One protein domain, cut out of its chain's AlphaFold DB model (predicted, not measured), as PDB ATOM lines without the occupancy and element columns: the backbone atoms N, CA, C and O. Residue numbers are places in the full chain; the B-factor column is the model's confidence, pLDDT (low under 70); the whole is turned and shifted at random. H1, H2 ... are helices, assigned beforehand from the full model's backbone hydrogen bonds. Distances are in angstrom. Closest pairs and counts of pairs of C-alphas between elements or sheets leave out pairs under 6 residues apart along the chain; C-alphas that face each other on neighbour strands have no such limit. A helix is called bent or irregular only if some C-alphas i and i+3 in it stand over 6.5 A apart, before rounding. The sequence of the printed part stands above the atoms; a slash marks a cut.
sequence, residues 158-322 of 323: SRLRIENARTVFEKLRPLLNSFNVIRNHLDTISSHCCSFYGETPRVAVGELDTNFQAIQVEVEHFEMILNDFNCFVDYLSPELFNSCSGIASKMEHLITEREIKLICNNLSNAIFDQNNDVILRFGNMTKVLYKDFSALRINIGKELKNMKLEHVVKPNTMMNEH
ATOM      1  N   SER A 158      18.048   6.452 -63.055       86.41
ATOM      2  CA  SER A 158      17.408   6.657 -61.752       86.41
ATOM      3  C   SER A 158      16.316   7.725 -61.823       86.41
ATOM      4  O   SER A 158      15.242   7.539 -61.255       86.41
ATOM      5  N   ARG A 159      16.539   8.807 -62.581       87.06
ATOM      6  CA  ARG A 159      15.554   9.880 -62.767       87.06
ATOM      7  C   ARG A 159      14.313   9.382 -63.487       87.06
ATOM      8  O   ARG A 159      13.211   9.607 -62.998       87.06
ATOM      9  N   LEU A 160      14.500   8.650 -64.581       88.19
ATOM     10  CA  LEU A 160      13.394   8.055 -65.322       88.19
ATOM     11  C   LEU A 160      12.586   7.092 -64.437       88.19
ATOM     12  O   LEU A 160      11.362   7.156 -64.416       88.19
ATOM     13  N   ARG A 161      13.256   6.256 -63.628       86.90
ATOM     14  CA  ARG A 161      12.581   5.374 -62.656       86.90
ATOM     15  C   ARG A 161      11.721   6.153 -61.655       86.90
ATOM     16  O   ARG A 161      10.591   5.750 -61.393       86.90
ATOM     17  N   ILE A 162      12.232   7.262 -61.117       88.80
ATOM     18  CA  ILE A 162      11.491   8.120 -60.180       88.80
ATOM     19  C   ILE A 162      10.290   8.784 -60.861       88.80
ATOM     20  O   ILE A 162       9.211   8.844 -60.270       88.80
ATOM     21  N   GLU A 163      10.464   9.298 -62.078       89.24
ATOM     22  CA  GLU A 163       9.389   9.924 -62.856       89.24
ATOM     23  C   GLU A 163       8.267   8.915 -63.144       89.24
ATOM     24  O   GLU A 163       7.107   9.206 -62.856       89.24
ATOM     25  N   ASN A 164       8.606   7.691 -63.554       86.99
ATOM     26  CA  ASN A 164       7.624   6.623 -63.763       86.99
ATOM     27  C   ASN A 164       6.892   6.257 -62.469       86.99
ATOM     28  O   ASN A 164       5.668   6.136 -62.452       86.99
ATOM     29  N   ALA A 165       7.625   6.134 -61.357       90.08
ATOM     30  CA  ALA A 165       7.019   5.846 -60.065       90.08
ATOM     31  C   ALA A 165       6.024   6.934 -59.639       90.08
ATOM     32  O   ALA A 165       4.940   6.625 -59.141       90.08
ATOM     33  N   ARG A 166       6.355   8.211 -59.873       90.80
ATOM     34  CA  ARG A 166       5.424   9.323 -59.645       90.80
ATOM     35  C   ARG A 166       4.170   9.159 -60.490       90.80
ATOM     36  O   ARG A 166       3.090   9.224 -59.918       90.80
ATOM     37  N   THR A 167       4.295   8.874 -61.783       90.83
ATOM     38  CA  THR A 167       3.144   8.672 -62.677       90.83
ATOM     39  C   THR A 167       2.215   7.558 -62.190       90.83
ATOM     40  O   THR A 167       1.005   7.766 -62.138       90.83
ATOM     41  N   VAL A 168       2.755   6.417 -61.741       91.46
ATOM     42  CA  VAL A 168       1.938   5.333 -61.158       91.46
ATOM     43  C   VAL A 168       1.169   5.828 -59.925       91.46
ATOM     44  O   VAL A 168      -0.037   5.604 -59.809       91.46
ATOM     45  N   PHE A 169       1.824   6.557 -59.013       93.08
ATOM     46  CA  PHE A 169       1.149   7.117 -57.837       93.08
ATOM     47  C   PHE A 169       0.134   8.219 -58.177       93.08
ATOM     48  O   PHE A 169      -0.867   8.352 -57.471       93.08
ATOM     49  N   GLU A 170       0.382   9.022 -59.213       92.81
ATOM     50  CA  GLU A 170      -0.580   9.995 -59.742       92.81
ATOM     51  C   GLU A 170      -1.831   9.278 -60.257       92.81
ATOM     52  O   GLU A 170      -2.940   9.675 -59.908       92.81
ATOM     53  N   LYS A 171      -1.663   8.179 -61.005       92.33
ATOM     54  CA  LYS A 171      -2.765   7.374 -61.550       92.33
ATOM     55  C   LYS A 171      -3.553   6.606 -60.489       92.33
ATOM     56  O   LYS A 171      -4.762   6.468 -60.624       92.33
ATOM     57  N   LEU A 172      -2.913   6.160 -59.409       94.36
ATOM     58  CA  LEU A 172      -3.601   5.493 -58.298       94.36
ATOM     59  C   LEU A 172      -4.393   6.472 -57.409       94.36
ATOM     60  O   LEU A 172      -5.345   6.083 -56.734       94.36
ATOM     61  N   ARG A 173      -4.010   7.755 -57.365       96.63
ATOM     62  CA  ARG A 173      -4.593   8.729 -56.427       96.63
ATOM     63  C   ARG A 173      -6.111   8.910 -56.560       96.63
ATOM     64  O   ARG A 173      -6.755   8.952 -55.511       96.63
ATOM     65  N   PRO A 174      -6.706   9.025 -57.761       97.42
ATOM     66  CA  PRO A 174      -8.150   9.176 -57.886       97.42
ATOM     67  C   PRO A 174      -8.923   7.996 -57.274       97.42
ATOM     68  O   PRO A 174      -9.910   8.235 -56.585       97.42
ATOM     69  N   LEU A 175      -8.413   6.760 -57.391       97.11
ATOM     70  CA  LEU A 175      -8.999   5.581 -56.731       97.11
ATOM     71  C   LEU A 175      -9.008   5.732 -55.209       97.11
ATOM     72  O   LEU A 175     -10.022   5.494 -54.561       97.11
ATOM     73  N   LEU A 176      -7.890   6.183 -54.634       97.74
ATOM     74  CA  LEU A 176      -7.786   6.420 -53.191       97.74
ATOM     75  C   LEU A 176      -8.749   7.513 -52.719       97.74
ATOM     76  O   LEU A 176      -9.295   7.422 -51.619       97.74
ATOM     77  N   ASN A 177      -8.935   8.563 -53.517       98.09
ATOM     78  CA  ASN A 177      -9.858   9.646 -53.193       98.09
ATOM     79  C   ASN A 177     -11.301   9.140 -53.191       98.09
ATOM     80  O   ASN A 177     -11.996   9.323 -52.195       98.09
ATOM     81  N   SER A 178     -11.694   8.438 -54.252       97.60
ATOM     82  CA  SER A 178     -13.012   7.821 -54.400       97.60
ATOM     83  C   SER A 178     -13.323   6.841 -53.257       97.60
ATOM     84  O   SER A 178     -14.319   6.981 -52.546       97.60
ATOM     85  N   PHE A 179     -12.376   5.950 -52.944       98.00
ATOM     86  CA  PHE A 179     -12.469   5.025 -51.810       98.00
ATOM     87  C   PHE A 179     -12.695   5.747 -50.469       98.00
ATOM     88  O   PHE A 179     -13.487   5.309 -49.628       98.00
ATOM     89  N   ASN A 180     -12.021   6.882 -50.252       97.72
ATOM     90  CA  ASN A 180     -12.196   7.678 -49.038       97.72
ATOM     91  C   ASN A 180     -13.560   8.380 -48.974       97.72
ATOM     92  O   ASN A 180     -14.096   8.511 -47.873       97.72
ATOM     93  N   VAL A 181     -14.111   8.823 -50.107       98.03
ATOM     94  CA  VAL A 181     -15.446   9.441 -50.178       98.03
ATOM     95  C   VAL A 181     -16.512   8.430 -49.758       98.03
ATOM     96  O   VAL A 181     -17.253   8.703 -48.811       98.03
ATOM     97  N   ILE A 182     -16.511   7.231 -50.352       97.98
ATOM     98  CA  ILE A 182     -17.438   6.143 -49.992       97.98
ATOM     99  C   ILE A 182     -17.347   5.844 -48.493       97.98
ATOM    100  O   ILE A 182     -18.352   5.866 -47.780       97.98
ATOM    101  N   ARG A 183     -16.126   5.658 -47.978       98.03
ATOM    102  CA  ARG A 183     -15.881   5.411 -46.551       98.03
ATOM    103  C   ARG A 183     -16.483   6.491 -45.645       98.03
ATOM    104  O   ARG A 183     -17.037   6.158 -44.603       98.03
ATOM    105  N   ASN A 184     -16.349   7.769 -45.998       98.21
ATOM    106  CA  ASN A 184     -16.862   8.872 -45.180       98.21
ATOM    107  C   ASN A 184     -18.401   8.911 -45.169       98.21
ATOM    108  O   ASN A 184     -19.010   9.210 -44.139       98.21
ATOM    109  N   HIS A 185     -19.047   8.574 -46.288       98.20
ATOM    110  CA  HIS A 185     -20.504   8.454 -46.326       98.20
ATOM    111  C   HIS A 185     -21.002   7.243 -45.531       98.20
ATOM    112  O   HIS A 185     -21.994   7.379 -44.816       98.20
ATOM    113  N   LEU A 186     -20.288   6.111 -45.573       97.46
ATOM    114  CA  LEU A 186     -20.572   4.951 -44.718       97.46
ATOM    115  C   LEU A 186     -20.448   5.298 -43.227       97.46
ATOM    116  O   LEU A 186     -21.319   4.929 -42.444       97.46
ATOM    117  N   ASP A 187     -19.419   6.053 -42.833       97.23
ATOM    118  CA  ASP A 187     -19.259   6.541 -41.452       97.23
ATOM    119  C   ASP A 187     -20.487   7.352 -41.017       97.23
ATOM    120  O   ASP A 187     -21.131   7.044 -40.012       97.23
ATOM    121  N   THR A 188     -20.885   8.316 -41.854       96.62
ATOM    122  CA  THR A 188     -22.045   9.181 -41.604       96.62
ATOM    123  C   THR A 188     -23.326   8.363 -41.444       96.62
ATOM    124  O   THR A 188     -24.016   8.515 -40.437       96.62
ATOM    125  N   ILE A 189     -23.621   7.449 -42.374       96.58
ATOM    126  CA  ILE A 189     -24.802   6.571 -42.296       96.58
ATOM    127  C   ILE A 189     -24.754   5.732 -41.013       96.58
ATOM    128  O   ILE A 189     -25.735   5.662 -40.274       96.58
ATOM    129  N   SER A 190     -23.598   5.140 -40.699       95.00
ATOM    130  CA  SER A 190     -23.446   4.306 -39.507       95.00
ATOM    131  C   SER A 190     -23.673   5.089 -38.210       95.00
ATOM    132  O   SER A 190     -24.291   4.564 -37.289       95.00
ATOM    133  N   SER A 191     -23.244   6.355 -38.151       93.07
ATOM    134  CA  SER A 191     -23.420   7.213 -36.973       93.07
ATOM    135  C   SER A 191     -24.882   7.593 -36.706       93.07
ATOM    136  O   SER A 191     -25.264   7.729 -35.547       93.07
ATOM    137  N   HIS A 192     -25.711   7.697 -37.751       93.17
ATOM    138  CA  HIS A 192     -27.143   7.997 -37.617       93.17
ATOM    139  C   HIS A 192     -27.964   6.736 -37.317       93.17
ATOM    140  O   HIS A 192     -28.910   6.772 -36.531       93.17
ATOM    141  N   CYS A 193     -27.600   5.596 -37.913       93.58
ATOM    142  CA  CYS A 193     -28.364   4.355 -37.774       93.58
ATOM    143  C   CYS A 193     -27.952   3.493 -36.567       93.58
ATOM    144  O   CYS A 193     -28.713   2.614 -36.162       93.58
ATOM    145  N   CYS A 194     -26.772   3.716 -35.977       88.46
ATOM    146  CA  CYS A 194     -26.305   3.012 -34.783       88.46
ATOM    147  C   CYS A 194     -26.055   3.996 -33.635       88.46
ATOM    148  O   CYS A 194     -24.994   4.615 -33.577       88.46
ATOM    149  N   SER A 195     -26.985   4.099 -32.678       78.69
ATOM    150  CA  SER A 195     -26.749   4.919 -31.483       78.69
ATOM    151  C   SER A 195     -25.635   4.332 -30.604       78.69
ATOM    152  O   SER A 195     -25.411   3.117 -30.554       78.69
ATOM    153  N   PHE A 196     -24.927   5.202 -29.882       74.57
ATOM    154  CA  PHE A 196     -23.851   4.798 -28.969       74.57
ATOM    155  C   PHE A 196     -24.360   4.090 -27.707       74.57
ATOM    156  O   PHE A 196     -23.624   3.298 -27.121       74.57
ATOM    157  N   TYR A 197     -25.604   4.357 -27.302       78.13
ATOM    158  CA  TYR A 197     -26.162   3.944 -26.009       78.13
ATOM    159  C   TYR A 197     -27.281   2.897 -26.122       78.13
ATOM    160  O   TYR A 197     -27.964   2.620 -25.141       78.13
ATOM    161  N   GLY A 198     -27.483   2.304 -27.305       74.44
ATOM    162  CA  GLY A 198     -28.552   1.324 -27.539       74.44
ATOM    163  C   GLY A 198     -29.953   1.938 -27.653       74.44
ATOM    164  O   GLY A 198     -30.938   1.210 -27.728       74.44
ATOM    165  N   GLU A 199     -30.049   3.266 -27.693       80.24
ATOM    166  CA  GLU A 199     -31.271   3.995 -28.020       80.24
ATOM    167  C   GLU A 199     -31.737   3.668 -29.443       80.24
ATOM    168  O   GLU A 199     -30.916   3.458 -30.344       80.24
ATOM    169  N   THR A 200     -33.055   3.663 -29.644       81.93
ATOM    170  CA  THR A 200     -33.672   3.488 -30.961       81.93
ATOM    171  C   THR A 200     -33.189   4.593 -31.908       81.93
ATOM    172  O   THR A 200     -33.309   5.770 -31.552       81.93
ATOM    173  N   PRO A 201     -32.645   4.257 -33.094       82.81
ATOM    174  CA  PRO A 201     -32.166   5.259 -34.037       82.81
ATOM    175  C   PRO A 201     -33.310   6.190 -34.451       82.81
ATOM    176  O   PRO A 201     -34.388   5.733 -34.824       82.81
ATOM    177  N   ARG A 202     -33.078   7.503 -34.374       85.03
ATOM    178  CA  ARG A 202     -34.012   8.538 -34.835       85.03
ATOM    179  C   ARG A 202     -33.418   9.204 -36.068       85.03
ATOM    180  O   ARG A 202     -32.756  10.225 -35.946       85.03
ATOM    181  N   VAL A 203     -33.629   8.583 -37.222       91.51
ATOM    182  CA  VAL A 203     -33.215   9.120 -38.524       91.51
ATOM    183  C   VAL A 203     -34.438   9.761 -39.167       91.51
ATOM    184  O   VAL A 203     -35.462   9.093 -39.332       91.51
ATOM    185  N   ALA A 204     -34.369  11.048 -39.490       92.69
ATOM    186  CA  ALA A 204     -35.459  11.728 -40.174       92.69
ATOM    187  C   ALA A 204     -35.555  11.267 -41.638       92.69
ATOM    188  O   ALA A 204     -34.556  10.956 -42.292       92.69
ATOM    189  N   VAL A 205     -36.777  11.239 -42.176       93.46
ATOM    190  CA  VAL A 205     -37.002  10.919 -43.592       93.46
ATOM    191  C   VAL A 205     -36.277  11.951 -44.461       93.46
ATOM    192  O   VAL A 205     -36.444  13.154 -44.264       93.46
ATOM    193  N   GLY A 206     -35.467  11.470 -45.405       93.19
ATOM    194  CA  GLY A 206     -34.654  12.297 -46.298       93.19
ATOM    195  C   GLY A 206     -33.285  12.717 -45.747       93.19
ATOM    196  O   GLY A 206     -32.471  13.251 -46.493       93.19
ATOM    197  N   GLU A 207     -32.988  12.463 -44.466       94.49
ATOM    198  CA  GLU A 207     -31.750  12.931 -43.818       94.49
ATOM    199  C   GLU A 207     -30.476  12.314 -44.415       94.49
ATOM    200  O   GLU A 207     -29.438  12.968 -44.475       94.49
ATOM    201  N   LEU A 208     -30.552  11.068 -44.891       96.13
ATOM    202  CA  LEU A 208     -29.413  10.329 -45.451       96.13
ATOM    203  C   LEU A 208     -29.456  10.200 -46.983       96.13
ATOM    204  O   LEU A 208     -28.570   9.566 -47.560       96.13
ATOM    205  N   ASP A 209     -30.432  10.813 -47.659       95.91
ATOM    206  CA  ASP A 209     -30.627  10.668 -49.110       95.91
ATOM    207  C   ASP A 209     -29.398  11.124 -49.900       95.91
ATOM    208  O   ASP A 209     -28.940  10.435 -50.814       95.91
ATOM    209  N   THR A 210     -28.790  12.239 -49.485       96.34
ATOM    210  CA  THR A 210     -27.557  12.749 -50.095       96.34
ATOM    211  C   THR A 210     -26.401  11.765 -49.964       96.34
ATOM    212  O   THR A 210     -25.571  11.670 -50.862       96.34
ATOM    213  N   ASN A 211     -26.338  11.007 -48.865       97.83
ATOM    214  CA  ASN A 211     -25.283  10.026 -48.628       97.83
ATOM    215  C   ASN A 211     -25.487   8.773 -49.476       97.83
ATOM    216  O   ASN A 211     -24.516   8.258 -50.024       97.83
ATOM    217  N   PHE A 212     -26.728   8.300 -49.619       96.54
ATOM    218  CA  PHE A 212     -27.034   7.172 -50.501       96.54
ATOM    219  C   PHE A 212     -26.741   7.516 -51.961       96.54
ATOM    220  O   PHE A 212     -26.058   6.752 -52.643       96.54
ATOM    221  N   GLN A 213     -27.180   8.694 -52.417       96.07
ATOM    222  CA  GLN A 213     -26.911   9.160 -53.773       96.07
ATOM    223  C   GLN A 213     -25.408   9.348 -54.019       96.07
ATOM    224  O   GLN A 213     -24.899   8.912 -55.049       96.07
ATOM    225  N   ALA A 214     -24.680   9.945 -53.069       97.28
ATOM    226  CA  ALA A 214     -23.237  10.133 -53.193       97.28
ATOM    227  C   ALA A 214     -22.483   8.799 -53.273       97.28
ATOM    228  O   ALA A 214     -21.584   8.669 -54.097       97.28
ATOM    229  N   ILE A 215     -22.863   7.790 -52.476       97.48
ATOM    230  CA  ILE A 215     -22.261   6.454 -52.571       97.48
ATOM    231  C   ILE A 215     -22.526   5.839 -53.947       97.48
ATOM    232  O   ILE A 215     -21.589   5.338 -54.556       97.48
ATOM    233  N   GLN A 216     -23.760   5.889 -54.454       95.47
ATOM    234  CA  GLN A 216     -24.091   5.318 -55.766       95.47
ATOM    235  C   GLN A 216     -23.270   5.961 -56.894       95.47
ATOM    236  O   GLN A 216     -22.633   5.248 -57.666       95.47
ATOM    237  N   VAL A 217     -23.222   7.296 -56.933       96.33
ATOM    238  CA  VAL A 217     -22.437   8.043 -57.929       96.33
ATOM    239  C   VAL A 217     -20.944   7.736 -57.803       96.33
ATOM    240  O   VAL A 217     -20.261   7.548 -58.808       96.33
ATOM    241  N   GLU A 218     -20.418   7.661 -56.580       97.46
ATOM    242  CA  GLU A 218     -18.991   7.422 -56.365       97.46
ATOM    243  C   GLU A 218     -18.578   5.979 -56.689       97.46
ATOM    244  O   GLU A 218     -17.458   5.764 -57.138       97.46
ATOM    245  N   VAL A 219     -19.469   4.996 -56.524       96.74
ATOM    246  CA  VAL A 219     -19.230   3.610 -56.966       96.74
ATOM    247  C   VAL A 219     -19.076   3.553 -58.490       96.74
ATOM    248  O   VAL A 219     -18.096   2.991 -58.977       96.74
ATOM    249  N   GLU A 220     -19.980   4.182 -59.246       95.76
ATOM    250  CA  GLU A 220     -19.886   4.251 -60.716       95.76
ATOM    251  C   GLU A 220     -18.613   4.986 -61.164       95.76
ATOM    252  O   GLU A 220     -17.895   4.551 -62.069       95.76
ATOM    253  N   HIS A 221     -18.284   6.087 -60.487       96.64
ATOM    254  CA  HIS A 221     -17.068   6.849 -60.742       96.64
ATOM    255  C   HIS A 221     -15.795   6.040 -60.439       96.64
ATOM    256  O   HIS A 221     -14.843   6.078 -61.223       96.64
ATOM    257  N   PHE A 222     -15.778   5.266 -59.347       97.49
ATOM    258  CA  PHE A 222     -14.668   4.380 -59.000       97.49
ATOM    259  C   PHE A 222     -14.410   3.349 -60.100       97.49
ATOM    260  O   PHE A 222     -13.261   3.168 -60.497       97.49
ATOM    261  N   GLU A 223     -15.459   2.704 -60.619       96.30
ATOM    262  CA  GLU A 223     -15.350   1.717 -61.700       96.30
ATOM    263  C   GLU A 223     -14.729   2.332 -62.966       96.30
ATOM    264  O   GLU A 223     -13.822   1.749 -63.570       96.30
ATOM    265  N   MET A 224     -15.141   3.550 -63.334       96.59
ATOM    266  CA  MET A 224     -14.553   4.277 -64.465       96.59
ATOM    267  C   MET A 224     -13.061   4.574 -64.262       96.59
ATOM    268  O   MET A 224     -12.256   4.347 -65.169       96.59
ATOM    269  N   ILE A 225     -12.681   5.067 -63.080       96.17
ATOM    270  CA  ILE A 225     -11.279   5.353 -62.746       96.17
ATOM    271  C   ILE A 225     -10.459   4.061 -62.737       96.17
ATOM    272  O   ILE A 225      -9.324   4.045 -63.216       96.17
ATOM    273  N   LEU A 226     -11.012   2.978 -62.190       95.82
ATOM    274  CA  LEU A 226     -10.331   1.690 -62.106       95.82
ATOM    275  C   LEU A 226     -10.017   1.155 -63.499       95.82
ATOM    276  O   LEU A 226      -8.912   0.667 -63.731       95.82
ATOM    277  N   ASN A 227     -10.949   1.308 -64.437       94.65
ATOM    278  CA  ASN A 227     -10.713   0.935 -65.822       94.65
ATOM    279  C   ASN A 227      -9.576   1.765 -66.453       94.65
ATOM    280  O   ASN A 227      -8.681   1.186 -67.065       94.65
ATOM    281  N   ASP A 228      -9.539   3.091 -66.244       92.52
ATOM    282  CA  ASP A 228      -8.421   3.938 -66.717       92.52
ATOM    283  C   ASP A 228      -7.076   3.510 -66.106       92.52
ATOM    284  O   ASP A 228      -6.071   3.402 -66.813       92.52
ATOM    285  N   PHE A 229      -7.055   3.206 -64.804       92.85
ATOM    286  CA  PHE A 229      -5.865   2.713 -64.115       92.85
ATOM    287  C   PHE A 229      -5.394   1.359 -64.666       92.85
ATOM    288  O   PHE A 229      -4.201   1.162 -64.877       92.85
ATOM    289  N   ASN A 230      -6.310   0.436 -64.954       91.20
ATOM    290  CA  ASN A 230      -5.971  -0.879 -65.500       91.20
ATOM    291  C   ASN A 230      -5.496  -0.811 -66.962       91.20
ATOM    292  O   ASN A 230      -4.658  -1.612 -67.372       91.20
ATOM    293  N   CYS A 231      -5.987   0.153 -67.746       89.59
ATOM    294  CA  CYS A 231      -5.481   0.418 -69.095       89.59
ATOM    295  C   CYS A 231      -4.085   1.063 -69.099       89.59
ATOM    296  O   CYS A 231      -3.397   1.042 -70.122       89.59
ATOM    297  N   PHE A 232      -3.644   1.623 -67.970       84.18
ATOM    298  CA  PHE A 232      -2.314   2.195 -67.811       84.18
ATOM    299  C   PHE A 232      -1.259   1.087 -67.630       84.18
ATOM    300  O   PHE A 232      -0.803   0.809 -66.528       84.18
ATOM    301  N   VAL A 233      -0.846   0.441 -68.723       66.21
ATOM    302  CA  VAL A 233       0.264  -0.528 -68.711       66.21
ATOM    303  C   VAL A 233       1.570   0.200 -69.017       66.21
ATOM    304  O   VAL A 233       1.978   0.312 -70.171       66.21
ATOM    305  N   ASP A 234       2.241   0.712 -67.986       63.98
ATOM    306  CA  ASP A 234       3.591   1.258 -68.151       63.98
ATOM    307  C   ASP A 234       4.639   0.158 -67.908       63.98
ATOM    308  O   ASP A 234       4.921  -0.240 -66.774       63.98
ATOM    309  N   TYR A 235       5.222  -0.354 -68.999       61.54
ATOM    310  CA  TYR A 235       6.240  -1.417 -68.989       61.54
ATOM    311  C   TYR A 235       7.507  -1.055 -68.203       61.54
ATOM    312  O   TYR A 235       8.342  -1.922 -67.942       61.54
ATOM    313  N   LEU A 236       7.691   0.216 -67.841       66.34
ATOM    314  CA  LEU A 236       8.936   0.693 -67.258       66.34
ATOM    315  C   LEU A 236       9.104   0.351 -65.769       66.34
ATOM    316  O   LEU A 236      10.230   0.413 -65.272       66.34
ATOM    317  N   SER A 237       8.036  -0.020 -65.049       76.77
ATOM    318  CA  SER A 237       8.144  -0.453 -63.645       76.77
ATOM    319  C   SER A 237       7.093  -1.511 -63.253       76.77
ATOM    320  O   SER A 237       6.217  -1.226 -62.429       76.77
ATOM    321  N   PRO A 238       7.187  -2.746 -63.792       83.53
ATOM    322  CA  PRO A 238       6.160  -3.778 -63.622       83.53
ATOM    323  C   PRO A 238       5.861  -4.118 -62.159       83.53
ATOM    324  O   PRO A 238       4.708  -4.288 -61.786       83.53
ATOM    325  N   GLU A 239       6.885  -4.173 -61.305       87.26
ATOM    326  CA  GLU A 239       6.740  -4.516 -59.882       87.26
ATOM    327  C   GLU A 239       5.925  -3.473 -59.104       87.26
ATOM    328  O   GLU A 239       5.049  -3.823 -58.308       87.26
ATOM    329  N   LEU A 240       6.172  -2.188 -59.374       90.14
ATOM    330  CA  LEU A 240       5.438  -1.093 -58.741       90.14
ATOM    331  C   LEU A 240       3.995  -1.048 -59.241       90.14
ATOM    332  O   LEU A 240       3.078  -0.885 -58.436       90.14
ATOM    333  N   PHE A 241       3.799  -1.218 -60.553       90.24
ATOM    334  CA  PHE A 241       2.463  -1.299 -61.131       90.24
ATOM    335  C   PHE A 241       1.682  -2.461 -60.515       90.24
ATOM    336  O   PHE A 241       0.628  -2.227 -59.942       90.24
ATOM    337  N   ASN A 242       2.241  -3.674 -60.499       90.81
ATOM    338  CA  ASN A 242       1.606  -4.855 -59.908       90.81
ATOM    339  C   ASN A 242       1.244  -4.654 -58.431       90.81
ATOM    340  O   ASN A 242       0.162  -5.050 -58.000       90.81
ATOM    341  N   SER A 243       2.118  -4.007 -57.657       92.50
ATOM    342  CA  SER A 243       1.838  -3.689 -56.252       92.50
ATOM    343  C   SER A 243       0.669  -2.706 -56.114       92.50
ATOM    344  O   SER A 243      -0.218  -2.899 -55.280       92.50
ATOM    345  N   CYS A 244       0.622  -1.677 -56.965       93.92
ATOM    346  CA  CYS A 244      -0.478  -0.713 -56.994       93.92
ATOM    347  C   CYS A 244      -1.789  -1.338 -57.496       93.92
ATOM    348  O   CYS A 244      -2.844  -1.053 -56.936       93.92
ATOM    349  N   SER A 245      -1.731  -2.238 -58.476       93.20
ATOM    350  CA  SER A 245      -2.881  -3.016 -58.944       93.20
ATOM    351  C   SER A 245      -3.415  -3.933 -57.850       93.20
ATOM    352  O   SER A 245      -4.619  -3.992 -57.639       93.20
ATOM    353  N   GLY A 246      -2.537  -4.554 -57.056       95.18
ATOM    354  CA  GLY A 246      -2.947  -5.309 -55.871       95.18
ATOM    355  C   GLY A 246      -3.691  -4.453 -54.836       95.18
ATOM    356  O   GLY A 246      -4.643  -4.926 -54.216       95.18
ATOM    357  N   ILE A 247      -3.306  -3.184 -54.661       96.40
ATOM    358  CA  ILE A 247      -4.061  -2.221 -53.840       96.40
ATOM    359  C   ILE A 247      -5.421  -1.908 -54.474       96.40
ATOM    360  O   ILE A 247      -6.433  -1.921 -53.770       96.40
ATOM    361  N   ALA A 248      -5.454  -1.647 -55.782       96.00
ATOM    362  CA  ALA A 248      -6.678  -1.346 -56.519       96.00
ATOM    363  C   ALA A 248      -7.705  -2.484 -56.412       96.00
ATOM    364  O   ALA A 248      -8.848  -2.227 -56.045       96.00
ATOM    365  N   SER A 249      -7.281  -3.739 -56.585       96.15
ATOM    366  CA  SER A 249      -8.154  -4.912 -56.455       96.15
ATOM    367  C   SER A 249      -8.710  -5.099 -55.039       96.15
ATOM    368  O   SER A 249      -9.862  -5.494 -54.876       96.15
ATOM    369  N   LYS A 250      -7.936  -4.788 -53.986       97.16
ATOM    370  CA  LYS A 250      -8.454  -4.821 -52.603       97.16
ATOM    371  C   LYS A 250      -9.561  -3.779 -52.393       97.16
ATOM    372  O   LYS A 250     -10.524  -4.057 -51.686       97.16
ATOM    373  N   MET A 251      -9.418  -2.586 -52.979       97.62
ATOM    374  CA  MET A 251     -10.449  -1.540 -52.919       97.62
ATOM    375  C   MET A 251     -11.688  -1.929 -53.727       97.62
ATOM    376  O   MET A 251     -12.799  -1.801 -53.225       97.62
ATOM    377  N   GLU A 252     -11.491  -2.441 -54.943       97.06
ATOM    378  CA  GLU A 252     -12.558  -2.941 -55.813       97.06
ATOM    379  C   GLU A 252     -13.401  -4.002 -55.110       97.06
ATOM    380  O   GLU A 252     -14.625  -3.927 -55.150       97.06
ATOM    381  N   HIS A 253     -12.765  -4.946 -54.411       96.27
ATOM    382  CA  HIS A 253     -13.479  -5.988 -53.682       96.27
ATOM    383  C   HIS A 253     -14.477  -5.407 -52.672       96.27
ATOM    384  O   HIS A 253     -15.648  -5.762 -52.720       96.27
ATOM    385  N   LEU A 254     -14.048  -4.449 -51.838       95.02
ATOM    386  CA  LEU A 254     -14.928  -3.803 -50.855       95.02
ATOM    387  C   LEU A 254     -15.988  -2.890 -51.491       95.02
ATOM    388  O   LEU A 254     -17.054  -2.697 -50.918       95.02
ATOM    389  N   ILE A 255     -15.704  -2.284 -52.645       94.06
ATOM    390  CA  ILE A 255     -16.641  -1.375 -53.330       94.06
ATOM    391  C   ILE A 255     -17.723  -2.149 -54.091       94.06
ATOM    392  O   ILE A 255     -18.882  -1.737 -54.130       94.06
ATOM    393  N   THR A 256     -17.355  -3.281 -54.687       89.78
ATOM    394  CA  THR A 256     -18.264  -4.141 -55.459       89.78
ATOM    395  C   THR A 256     -19.035  -5.132 -54.585       89.78
ATOM    396  O   THR A 256     -19.890  -5.865 -55.092       89.78
ATOM    397  N   GLU A 257     -18.782  -5.130 -53.273       85.83
ATOM    398  CA  GLU A 257     -19.527  -5.915 -52.297       85.83
ATOM    399  C   GLU A 257     -21.036  -5.660 -52.396       85.83
ATOM    400  O   GLU A 257     -21.537  -4.537 -52.545       85.83
ATOM    401  N   ARG A 258     -21.795  -6.752 -52.303       89.55
ATOM    402  CA  ARG A 258     -23.254  -6.732 -52.441       89.55
ATOM    403  C   ARG A 258     -23.899  -5.883 -51.343       89.55
ATOM    404  O   ARG A 258     -24.977  -5.323 -51.544       89.55
ATOM    405  N   GLU A 259     -23.244  -5.792 -50.198       92.92
ATOM    406  CA  GLU A 259     -23.643  -5.080 -48.999       92.92
ATOM    407  C   GLU A 259     -23.846  -3.582 -49.262       92.92
ATOM    408  O   GLU A 259     -24.861  -3.039 -48.828       92.92
ATOM    409  N   ILE A 260     -22.971  -2.926 -50.040       94.79
ATOM    410  CA  ILE A 260     -23.128  -1.499 -50.383       94.79
ATOM    411  C   ILE A 260     -24.432  -1.272 -51.151       94.79
ATOM    412  O   ILE A 260     -25.221  -0.386 -50.804       94.79
ATOM    413  N   LYS A 261     -24.708  -2.116 -52.153       92.93
ATOM    414  CA  LYS A 261     -25.955  -2.058 -52.932       92.93
ATOM    415  C   LYS A 261     -27.175  -2.330 -52.054       92.93
ATOM    416  O   LYS A 261     -28.195  -1.658 -52.189       92.93
ATOM    417  N   LEU A 262     -27.084  -3.294 -51.136       94.94
ATOM    418  CA  LEU A 262     -28.173  -3.600 -50.209       94.94
ATOM    419  C   LEU A 262     -28.466  -2.435 -49.258       94.94
ATOM    420  O   LEU A 262     -29.638  -2.122 -49.065       94.94
ATOM    421  N   ILE A 263     -27.441  -1.778 -48.711       95.43
ATOM    422  CA  ILE A 263     -27.609  -0.601 -47.850       95.43
ATOM    423  C   ILE A 263     -28.308   0.514 -48.629       95.43
ATOM    424  O   ILE A 263     -29.368   0.965 -48.202       95.43
ATOM    425  N   CYS A 264     -27.784   0.897 -49.798       93.69
ATOM    426  CA  CYS A 264     -28.338   2.014 -50.572       93.69
ATOM    427  C   CYS A 264     -29.791   1.771 -51.020       93.69
ATOM    428  O   CYS A 264     -30.585   2.705 -51.048       93.69
ATOM    429  N   ASN A 265     -30.156   0.523 -51.338       92.59
ATOM    430  CA  ASN A 265     -31.485   0.198 -51.870       92.59
ATOM    431  C   ASN A 265     -32.552  -0.065 -50.797       92.59
ATOM    432  O   ASN A 265     -33.739   0.032 -51.095       92.59
ATOM    433  N   ASN A 266     -32.162  -0.467 -49.583       95.68
ATOM    434  CA  ASN A 266     -33.121  -0.914 -48.564       95.68
ATOM    435  C   ASN A 266     -33.166  -0.010 -47.334       95.68
ATOM    436  O   ASN A 266     -34.214   0.075 -46.697       95.68
ATOM    437  N   LEU A 267     -32.061   0.655 -46.979       95.65
ATOM    438  CA  LEU A 267     -32.030   1.491 -45.781       95.65
ATOM    439  C   LEU A 267     -32.886   2.753 -45.951       95.65
ATOM    440  O   LEU A 267     -33.587   3.126 -45.018       95.65
ATOM    441  N   SER A 268     -32.906   3.352 -47.142       94.21
ATOM    442  CA  SER A 268     -33.785   4.487 -47.466       94.21
ATOM    443  C   SER A 268     -35.266   4.150 -47.253       94.21
ATOM    444  O   SER A 268     -35.967   4.860 -46.534       94.21
ATOM    445  N   ASN A 269     -35.720   3.011 -47.785       95.15
ATOM    446  CA  ASN A 269     -37.090   2.524 -47.602       95.15
ATOM    447  C   ASN A 269     -37.394   2.228 -46.127       95.15
ATOM    448  O   ASN A 269     -38.441   2.614 -45.618       95.15
ATOM    449  N   ALA A 270     -36.453   1.609 -45.408       95.43
ATOM    450  CA  ALA A 270     -36.624   1.330 -43.986       95.43
ATOM    451  C   ALA A 270     -36.765   2.606 -43.138       95.43
ATOM    452  O   ALA A 270     -37.538   2.610 -42.182       95.43
ATOM    453  N   ILE A 271     -36.044   3.679 -43.490       95.21
ATOM    454  CA  ILE A 271     -36.172   5.001 -42.858       95.21
ATOM    455  C   ILE A 271     -37.541   5.611 -43.166       95.21
ATOM    456  O   ILE A 271     -38.204   6.102 -42.253       95.21
ATOM    457  N   PHE A 272     -37.986   5.548 -44.424       94.46
ATOM    458  CA  PHE A 272     -39.297   6.050 -44.838       94.46
ATOM    459  C   PHE A 272     -40.445   5.368 -44.077       94.46
ATOM    460  O   PHE A 272     -41.325   6.046 -43.547       94.46
ATOM    461  N   ASP A 273     -40.378   4.043 -43.936       95.08
ATOM    462  CA  ASP A 273     -41.367   3.233 -43.216       95.08
ATOM    463  C   ASP A 273     -41.213   3.293 -41.683       95.08
ATOM    464  O   ASP A 273     -41.976   2.652 -40.958       95.08
ATOM    465  N   GLN A 274     -40.210   4.021 -41.171       92.79
ATOM    466  CA  GLN A 274     -39.839   4.072 -39.748       92.79
ATOM    467  C   GLN A 274     -39.644   2.675 -39.123       92.79
ATOM    468  O   GLN A 274     -39.943   2.432 -37.949       92.79
ATOM    469  N   ASN A 275     -39.129   1.729 -39.912       94.51
ATOM    470  CA  ASN A 275     -38.911   0.351 -39.493       94.51
ATOM    471  C   ASN A 275     -37.580   0.214 -38.736       94.51
ATOM    472  O   ASN A 275     -36.545  -0.143 -39.305       94.51
ATOM    473  N   ASN A 276     -37.619   0.496 -37.433       92.09
ATOM    474  CA  ASN A 276     -36.438   0.569 -36.567       92.09
ATOM    475  C   ASN A 276     -35.565  -0.697 -36.572       92.09
ATOM    476  O   ASN A 276     -34.339  -0.580 -36.542       92.09
ATOM    477  N   ASP A 277     -36.158  -1.891 -36.649       92.43
ATOM    478  CA  ASP A 277     -35.401  -3.150 -36.663       92.43
ATOM    479  C   ASP A 277     -34.564  -3.285 -37.942       92.43
ATOM    480  O   ASP A 277     -33.395  -3.686 -37.912       92.43
ATOM    481  N   VAL A 278     -35.146  -2.908 -39.083       94.37
ATOM    482  CA  VAL A 278     -34.462  -2.936 -40.380       94.37
ATOM    483  C   VAL A 278     -33.413  -1.825 -40.464       94.37
ATOM    484  O   VAL A 278     -32.300  -2.087 -40.928       94.37
ATOM    485  N   ILE A 279     -33.715  -0.626 -39.948       94.95
ATOM    486  CA  ILE A 279     -32.748   0.479 -39.830       94.95
ATOM    487  C   ILE A 279     -31.537   0.033 -39.008       94.95
ATOM    488  O   ILE A 279     -30.401   0.183 -39.457       94.95
ATOM    489  N   LEU A 280     -31.757  -0.580 -37.840       92.92
ATOM    490  CA  LEU A 280     -30.679  -1.051 -36.973       92.92
ATOM    491  C   LEU A 280     -29.841  -2.144 -37.653       92.92
ATOM    492  O   LEU A 280     -28.611  -2.139 -37.558       92.92
ATOM    493  N   ARG A 281     -30.483  -3.070 -38.375       94.02
ATOM    494  CA  ARG A 281     -29.792  -4.126 -39.128       94.02
ATOM    495  C   ARG A 281     -28.861  -3.551 -40.199       94.02
ATOM    496  O   ARG A 281     -27.689  -3.926 -40.239       94.02
ATOM    497  N   PHE A 282     -29.356  -2.662 -41.058       95.74
ATOM    498  CA  PHE A 282     -28.540  -2.052 -42.117       95.74
ATOM    499  C   PHE A 282     -27.535  -1.031 -41.573       95.74
ATOM    500  O   PHE A 282     -26.429  -0.930 -42.103       95.74
ATOM    501  N   GLY A 283     -27.853  -0.346 -40.473       94.67
ATOM    502  CA  GLY A 283     -26.899   0.479 -39.735       94.67
ATOM    503  C   GLY A 283     -25.706  -0.340 -39.248       94.67
ATOM    504  O   GLY A 283     -24.557   0.018 -39.505       94.67
ATOM    505  N   ASN A 284     -25.965  -1.497 -38.630       94.23
ATOM    506  CA  ASN A 284     -24.907  -2.406 -38.189       94.23
ATOM    507  C   ASN A 284     -24.074  -2.932 -39.366       94.23
ATOM    508  O   ASN A 284     -22.851  -2.969 -39.261       94.23
ATOM    509  N   MET A 285     -24.705  -3.279 -40.492       95.73
ATOM    510  CA  MET A 285     -23.999  -3.672 -41.721       95.73
ATOM    511  C   MET A 285     -23.084  -2.548 -42.232       95.73
ATOM    512  O   MET A 285     -21.905  -2.780 -42.488       95.73
ATOM    513  N   THR A 286     -23.589  -1.313 -42.282       96.17
ATOM    514  CA  THR A 286     -22.812  -0.121 -42.660       96.17
ATOM    515  C   THR A 286     -21.623   0.088 -41.720       96.17
ATOM    516  O   THR A 286     -20.514   0.373 -42.164       96.17
ATOM    517  N   LYS A 287     -21.826  -0.100 -40.411       95.57
ATOM    518  CA  LYS A 287     -20.771   0.003 -39.396       95.57
ATOM    519  C   LYS A 287     -19.670  -1.043 -39.585       95.57
ATOM    520  O   LYS A 287     -18.511  -0.740 -39.305       95.57
ATOM    521  N   VAL A 288     -20.010  -2.260 -40.022       96.20
ATOM    522  CA  VAL A 288     -19.018  -3.293 -40.368       96.20
ATOM    523  C   VAL A 288     -18.222  -2.864 -41.600       96.20
ATOM    524  O   VAL A 288     -17.008  -2.718 -41.487       96.20
ATOM    525  N   LEU A 289     -18.893  -2.510 -42.700       96.33
ATOM    526  CA  LEU A 289     -18.217  -2.032 -43.912       96.33
ATOM    527  C   LEU A 289     -17.305  -0.835 -43.640       96.33
ATOM    528  O   LEU A 289     -16.164  -0.799 -44.086       96.33
ATOM    529  N   TYR A 290     -17.764   0.145 -42.859       96.80
ATOM    530  CA  TYR A 290     -16.940   1.295 -42.495       96.80
ATOM    531  C   TYR A 290     -15.643   0.886 -41.776       96.80
ATOM    532  O   TYR A 290     -14.576   1.459 -42.036       96.80
ATOM    533  N   LYS A 291     -15.712  -0.108 -40.880       97.48
ATOM    534  CA  LYS A 291     -14.524  -0.651 -40.211       97.48
ATOM    535  C   LYS A 291     -13.591  -1.325 -41.207       97.48
ATOM    536  O   LYS A 291     -12.389  -1.069 -41.134       97.48
ATOM    537  N   ASP A 292     -14.122  -2.098 -42.148       97.55
ATOM    538  CA  ASP A 292     -13.330  -2.796 -43.164       97.55
ATOM    539  C   ASP A 292     -12.648  -1.807 -44.119       97.55
ATOM    540  O   ASP A 292     -11.430  -1.863 -44.312       97.55
ATOM    541  N   PHE A 293     -13.377  -0.790 -44.592       97.72
ATOM    542  CA  PHE A 293     -12.805   0.315 -45.365       97.72
ATOM    543  C   PHE A 293     -11.720   1.059 -44.579       97.72
ATOM    544  O   PHE A 293     -10.674   1.422 -45.123       97.72
ATOM    545  N   SER A 294     -11.943   1.310 -43.289       97.98
ATOM    546  CA  SER A 294     -10.975   2.012 -42.441       97.98
ATOM    547  C   SER A 294      -9.717   1.184 -42.187       97.98
ATOM    548  O   SER A 294      -8.610   1.724 -42.255       97.98
ATOM    549  N   ALA A 295      -9.865  -0.119 -41.951       98.03
ATOM    550  CA  ALA A 295      -8.747  -1.043 -41.812       98.03
ATOM    551  C   ALA A 295      -7.928  -1.111 -43.108       98.03
ATOM    552  O   ALA A 295      -6.702  -0.948 -43.071       98.03
ATOM    553  N   LEU A 296      -8.598  -1.250 -44.259       97.58
ATOM    554  CA  LEU A 296      -7.934  -1.266 -45.558       97.58
ATOM    555  C   LEU A 296      -7.226   0.065 -45.843       97.58
ATOM    556  O   LEU A 296      -6.062   0.053 -46.235       97.58
ATOM    557  N   ARG A 297      -7.854   1.215 -45.559       97.32
ATOM    558  CA  ARG A 297      -7.229   2.542 -45.711       97.32
ATOM    559  C   ARG A 297      -5.914   2.648 -44.937       97.32
ATOM    560  O   ARG A 297      -4.924   3.156 -45.467       97.32
ATOM    561  N   ILE A 298      -5.895   2.197 -43.682       97.50
ATOM    562  CA  ILE A 298      -4.686   2.224 -42.846       97.50
ATOM    563  C   ILE A 298      -3.597   1.347 -43.468       97.50
ATOM    564  O   ILE A 298      -2.437   1.764 -43.525       97.50
ATOM    565  N   ASN A 299      -3.958   0.156 -43.948       97.07
ATOM    566  CA  ASN A 299      -3.010  -0.747 -44.589       97.07
ATOM    567  C   ASN A 299      -2.441  -0.156 -45.891       97.07
ATOM    568  O   ASN A 299      -1.224  -0.069 -46.044       97.07
ATOM    569  N   ILE A 300      -3.304   0.365 -46.765       96.67
ATOM    570  CA  ILE A 300      -2.916   1.074 -47.993       96.67
ATOM    571  C   ILE A 300      -1.955   2.225 -47.678       96.67
ATOM    572  O   ILE A 300      -0.935   2.386 -48.343       96.67
ATOM    573  N   GLY A 301      -2.230   3.013 -46.632       95.86
ATOM    574  CA  GLY A 301      -1.346   4.102 -46.212       95.86
ATOM    575  C   GLY A 301       0.071   3.630 -45.861       95.86
ATOM    576  O   GLY A 301       1.046   4.307 -46.198       95.86
ATOM    577  N   LYS A 302       0.204   2.457 -45.227       96.59
ATOM    578  CA  LYS A 302       1.503   1.839 -44.916       96.59
ATOM    579  C   LYS A 302       2.192   1.312 -46.177       96.59
ATOM    580  O   LYS A 302       3.360   1.633 -46.392       96.59
ATOM    581  N   GLU A 303       1.474   0.567 -47.018       94.89
ATOM    582  CA  GLU A 303       1.996   0.013 -48.279       94.89
ATOM    583  C   GLU A 303       2.498   1.136 -49.210       94.89
ATOM    584  O   GLU A 303       3.637   1.100 -49.677       94.89
ATOM    585  N   LEU A 304       1.717   2.208 -49.390       94.76
ATOM    586  CA  LEU A 304       2.109   3.369 -50.198       94.76
ATOM    587  C   LEU A 304       3.310   4.118 -49.632       94.76
ATOM    588  O   LEU A 304       4.156   4.585 -50.396       94.76
ATOM    589  N   LYS A 305       3.407   4.256 -48.307       93.69
ATOM    590  CA  LYS A 305       4.578   4.877 -47.681       93.69
ATOM    591  C   LYS A 305       5.841   4.069 -47.981       93.69
ATOM    592  O   LYS A 305       6.854   4.661 -48.344       93.69
ATOM    593  N   ASN A 306       5.766   2.743 -47.877       93.48
ATOM    594  CA  ASN A 306       6.892   1.856 -48.163       93.48
ATOM    595  C   ASN A 306       7.304   1.929 -49.639       93.48
ATOM    596  O   ASN A 306       8.471   2.191 -49.925       93.48
ATOM    597  N   MET A 307       6.346   1.832 -50.565       92.24
ATOM    598  CA  MET A 307       6.633   1.939 -51.999       92.24
ATOM    599  C   MET A 307       7.208   3.311 -52.381       92.24
ATOM    600  O   MET A 307       8.143   3.396 -53.174       92.24
ATOM    601  N   LYS A 308       6.717   4.412 -51.794       91.38
ATOM    602  CA  LYS A 308       7.299   5.748 -52.025       91.38
ATOM    603  C   LYS A 308       8.743   5.837 -51.539       91.38
ATOM    604  O   LYS A 308       9.576   6.447 -52.209       91.38
ATOM    605  N   LEU A 309       9.056   5.240 -50.389       89.36
ATOM    606  CA  LEU A 309      10.431   5.202 -49.894       89.36
ATOM    607  C   LEU A 309      11.343   4.431 -50.853       89.36
ATOM    608  O   LEU A 309      12.443   4.892 -51.145       89.36
ATOM    609  N   GLU A 310      10.872   3.297 -51.359       88.10
ATOM    610  CA  GLU A 310      11.629   2.415 -52.243       88.10
ATOM    611  C   GLU A 310      11.853   2.989 -53.645       88.10
ATOM    612  O   GLU A 310      12.984   2.993 -54.125       88.10
ATOM    613  N   HIS A 311      10.812   3.535 -54.274       85.99
ATOM    614  CA  HIS A 311      10.861   3.924 -55.686       85.99
ATOM    615  C   HIS A 311      11.083   5.420 -55.930       85.99
ATOM    616  O   HIS A 311      11.432   5.811 -57.042       85.99
ATOM    617  N   VAL A 312      10.887   6.275 -54.919       83.84
ATOM    618  CA  VAL A 312      10.985   7.737 -55.079       83.84
ATOM    619  C   VAL A 312      12.052   8.339 -54.171       83.84
ATOM    620  O   VAL A 312      12.853   9.145 -54.631       83.84
ATOM    621  N   VAL A 313      12.093   7.976 -52.887       78.40
ATOM    622  CA  VAL A 313      12.993   8.640 -51.923       78.40
ATOM    623  C   VAL A 313      14.411   8.072 -51.968       78.40
ATOM    624  O   VAL A 313      15.354   8.835 -52.152       78.40
ATOM    625  N   LYS A 314      14.584   6.751 -51.843       75.65
ATOM    626  CA  LYS A 314      15.916   6.118 -51.879       75.65
ATOM    627  C   LYS A 314      16.671   6.361 -53.196       75.65
ATOM    628  O   LYS A 314      17.860   6.660 -53.140       75.65
ATOM    629  N   PRO A 315      16.039   6.313 -54.383       71.25
ATOM    630  CA  PRO A 315      16.762   6.603 -55.619       71.25
ATOM    631  C   PRO A 315      17.243   8.061 -55.711       71.25
ATOM    632  O   PRO A 315      18.247   8.320 -56.367       71.25
ATOM    633  N   ASN A 316      16.586   9.007 -55.021       64.23
ATOM    634  CA  ASN A 316      17.038  10.402 -54.952       64.23
ATOM    635  C   ASN A 316      18.272  10.584 -54.057       64.23
ATOM    636  O   ASN A 316      19.107  11.429 -54.360       64.23
ATOM    637  N   THR A 317      18.426   9.813 -52.973       57.89
ATOM    638  CA  THR A 317      19.613   9.957 -52.107       57.89
ATOM    639  C   THR A 317      20.889   9.564 -52.843       57.89
ATOM    640  O   THR A 317      21.898  10.244 -52.702       57.89
ATOM    641  N   MET A 318      20.814   8.559 -53.722       58.39
ATOM    642  CA  MET A 318      21.936   8.172 -54.585       58.39
ATOM    643  C   MET A 318      22.294   9.232 -55.637       58.39
ATOM    644  O   MET A 318      23.418   9.245 -56.125       58.39
ATOM    645  N   MET A 319      21.375  10.137 -55.997       57.44
ATOM    646  CA  MET A 319      21.701  11.242 -56.910       57.44
ATOM    647  C   MET A 319      22.510  12.346 -56.232       57.44
ATOM    648  O   MET A 319      23.318  12.990 -56.894       57.44
ATOM    649  N   ASN A 320      22.308  12.562 -54.932       57.65
ATOM    650  CA  ASN A 320      22.969  13.643 -54.200       57.65
ATOM    651  C   ASN A 320      24.416  13.311 -53.816       57.65
ATOM    652  O   ASN A 320      25.196  14.223 -53.584       57.65
ATOM    653  N   GLU A 321      24.791  12.032 -53.761       54.80
ATOM    654  CA  GLU A 321      26.164  11.606 -53.442       54.80
ATOM    655  C   GLU A 321      27.148  11.786 -54.617       54.80
ATOM    656  O   GLU A 321      28.348  11.566 -54.460       54.80
ATOM    657  N   HIS A 322      26.658  12.180 -55.796       50.15
ATOM    658  CA  HIS A 322      27.454  12.329 -57.021       50.15
ATOM    659  C   HIS A 322      27.581  13.776 -57.529       50.15
ATOM    660  O   HIS A 322      28.083  13.976 -58.637       50.15
TER     661      HIS A 322
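What this domain is: This is residues 158 to 322 of the 323 residues of a protein of Caenorhabditis elegans (UniProt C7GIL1). A rod-shaped bundle: H5 runs most of its length beside bent H1, with H2, H3 and H4 completing it. The printed part has 165 residues with five named helices, all helix. It is loose: radius of gyration of the C-alphas 19.7 A, spans 69 by 32 by 19 A.

How they stand to each other: H5, residues 276 to 320, touches H3, 238 to 256, and forms a hairpin with H4, 258 to 272, closest C-alphas 270 and 279, 5.7 A. H1, one helix by its hydrogen bonds, is bent: C-alphas 171 and 174 are 6.8 A apart; H1a is 158 to 171, H1b 174 to 193. H1b and H2, 209 to 231, form a hairpin, closest C-alphas 182 and 215, 5.5 A. Every O i to N i+4 pair is within hydrogen-bond range in H1a, H1b and H2; H3 has 14 of 15, H4 9 of 11, H5 35 of 41.

Where its parts are: H5, 63.3 A long, runs from C-alpha 276 at (-36.438, 0.569, -36.567) to C-alpha 320 at (22.969, 13.643, -54.200).

The domain as a whole: The H1 to H2 link is long; residues 233 to 236 and 316 to 322 are under pLDDT 70.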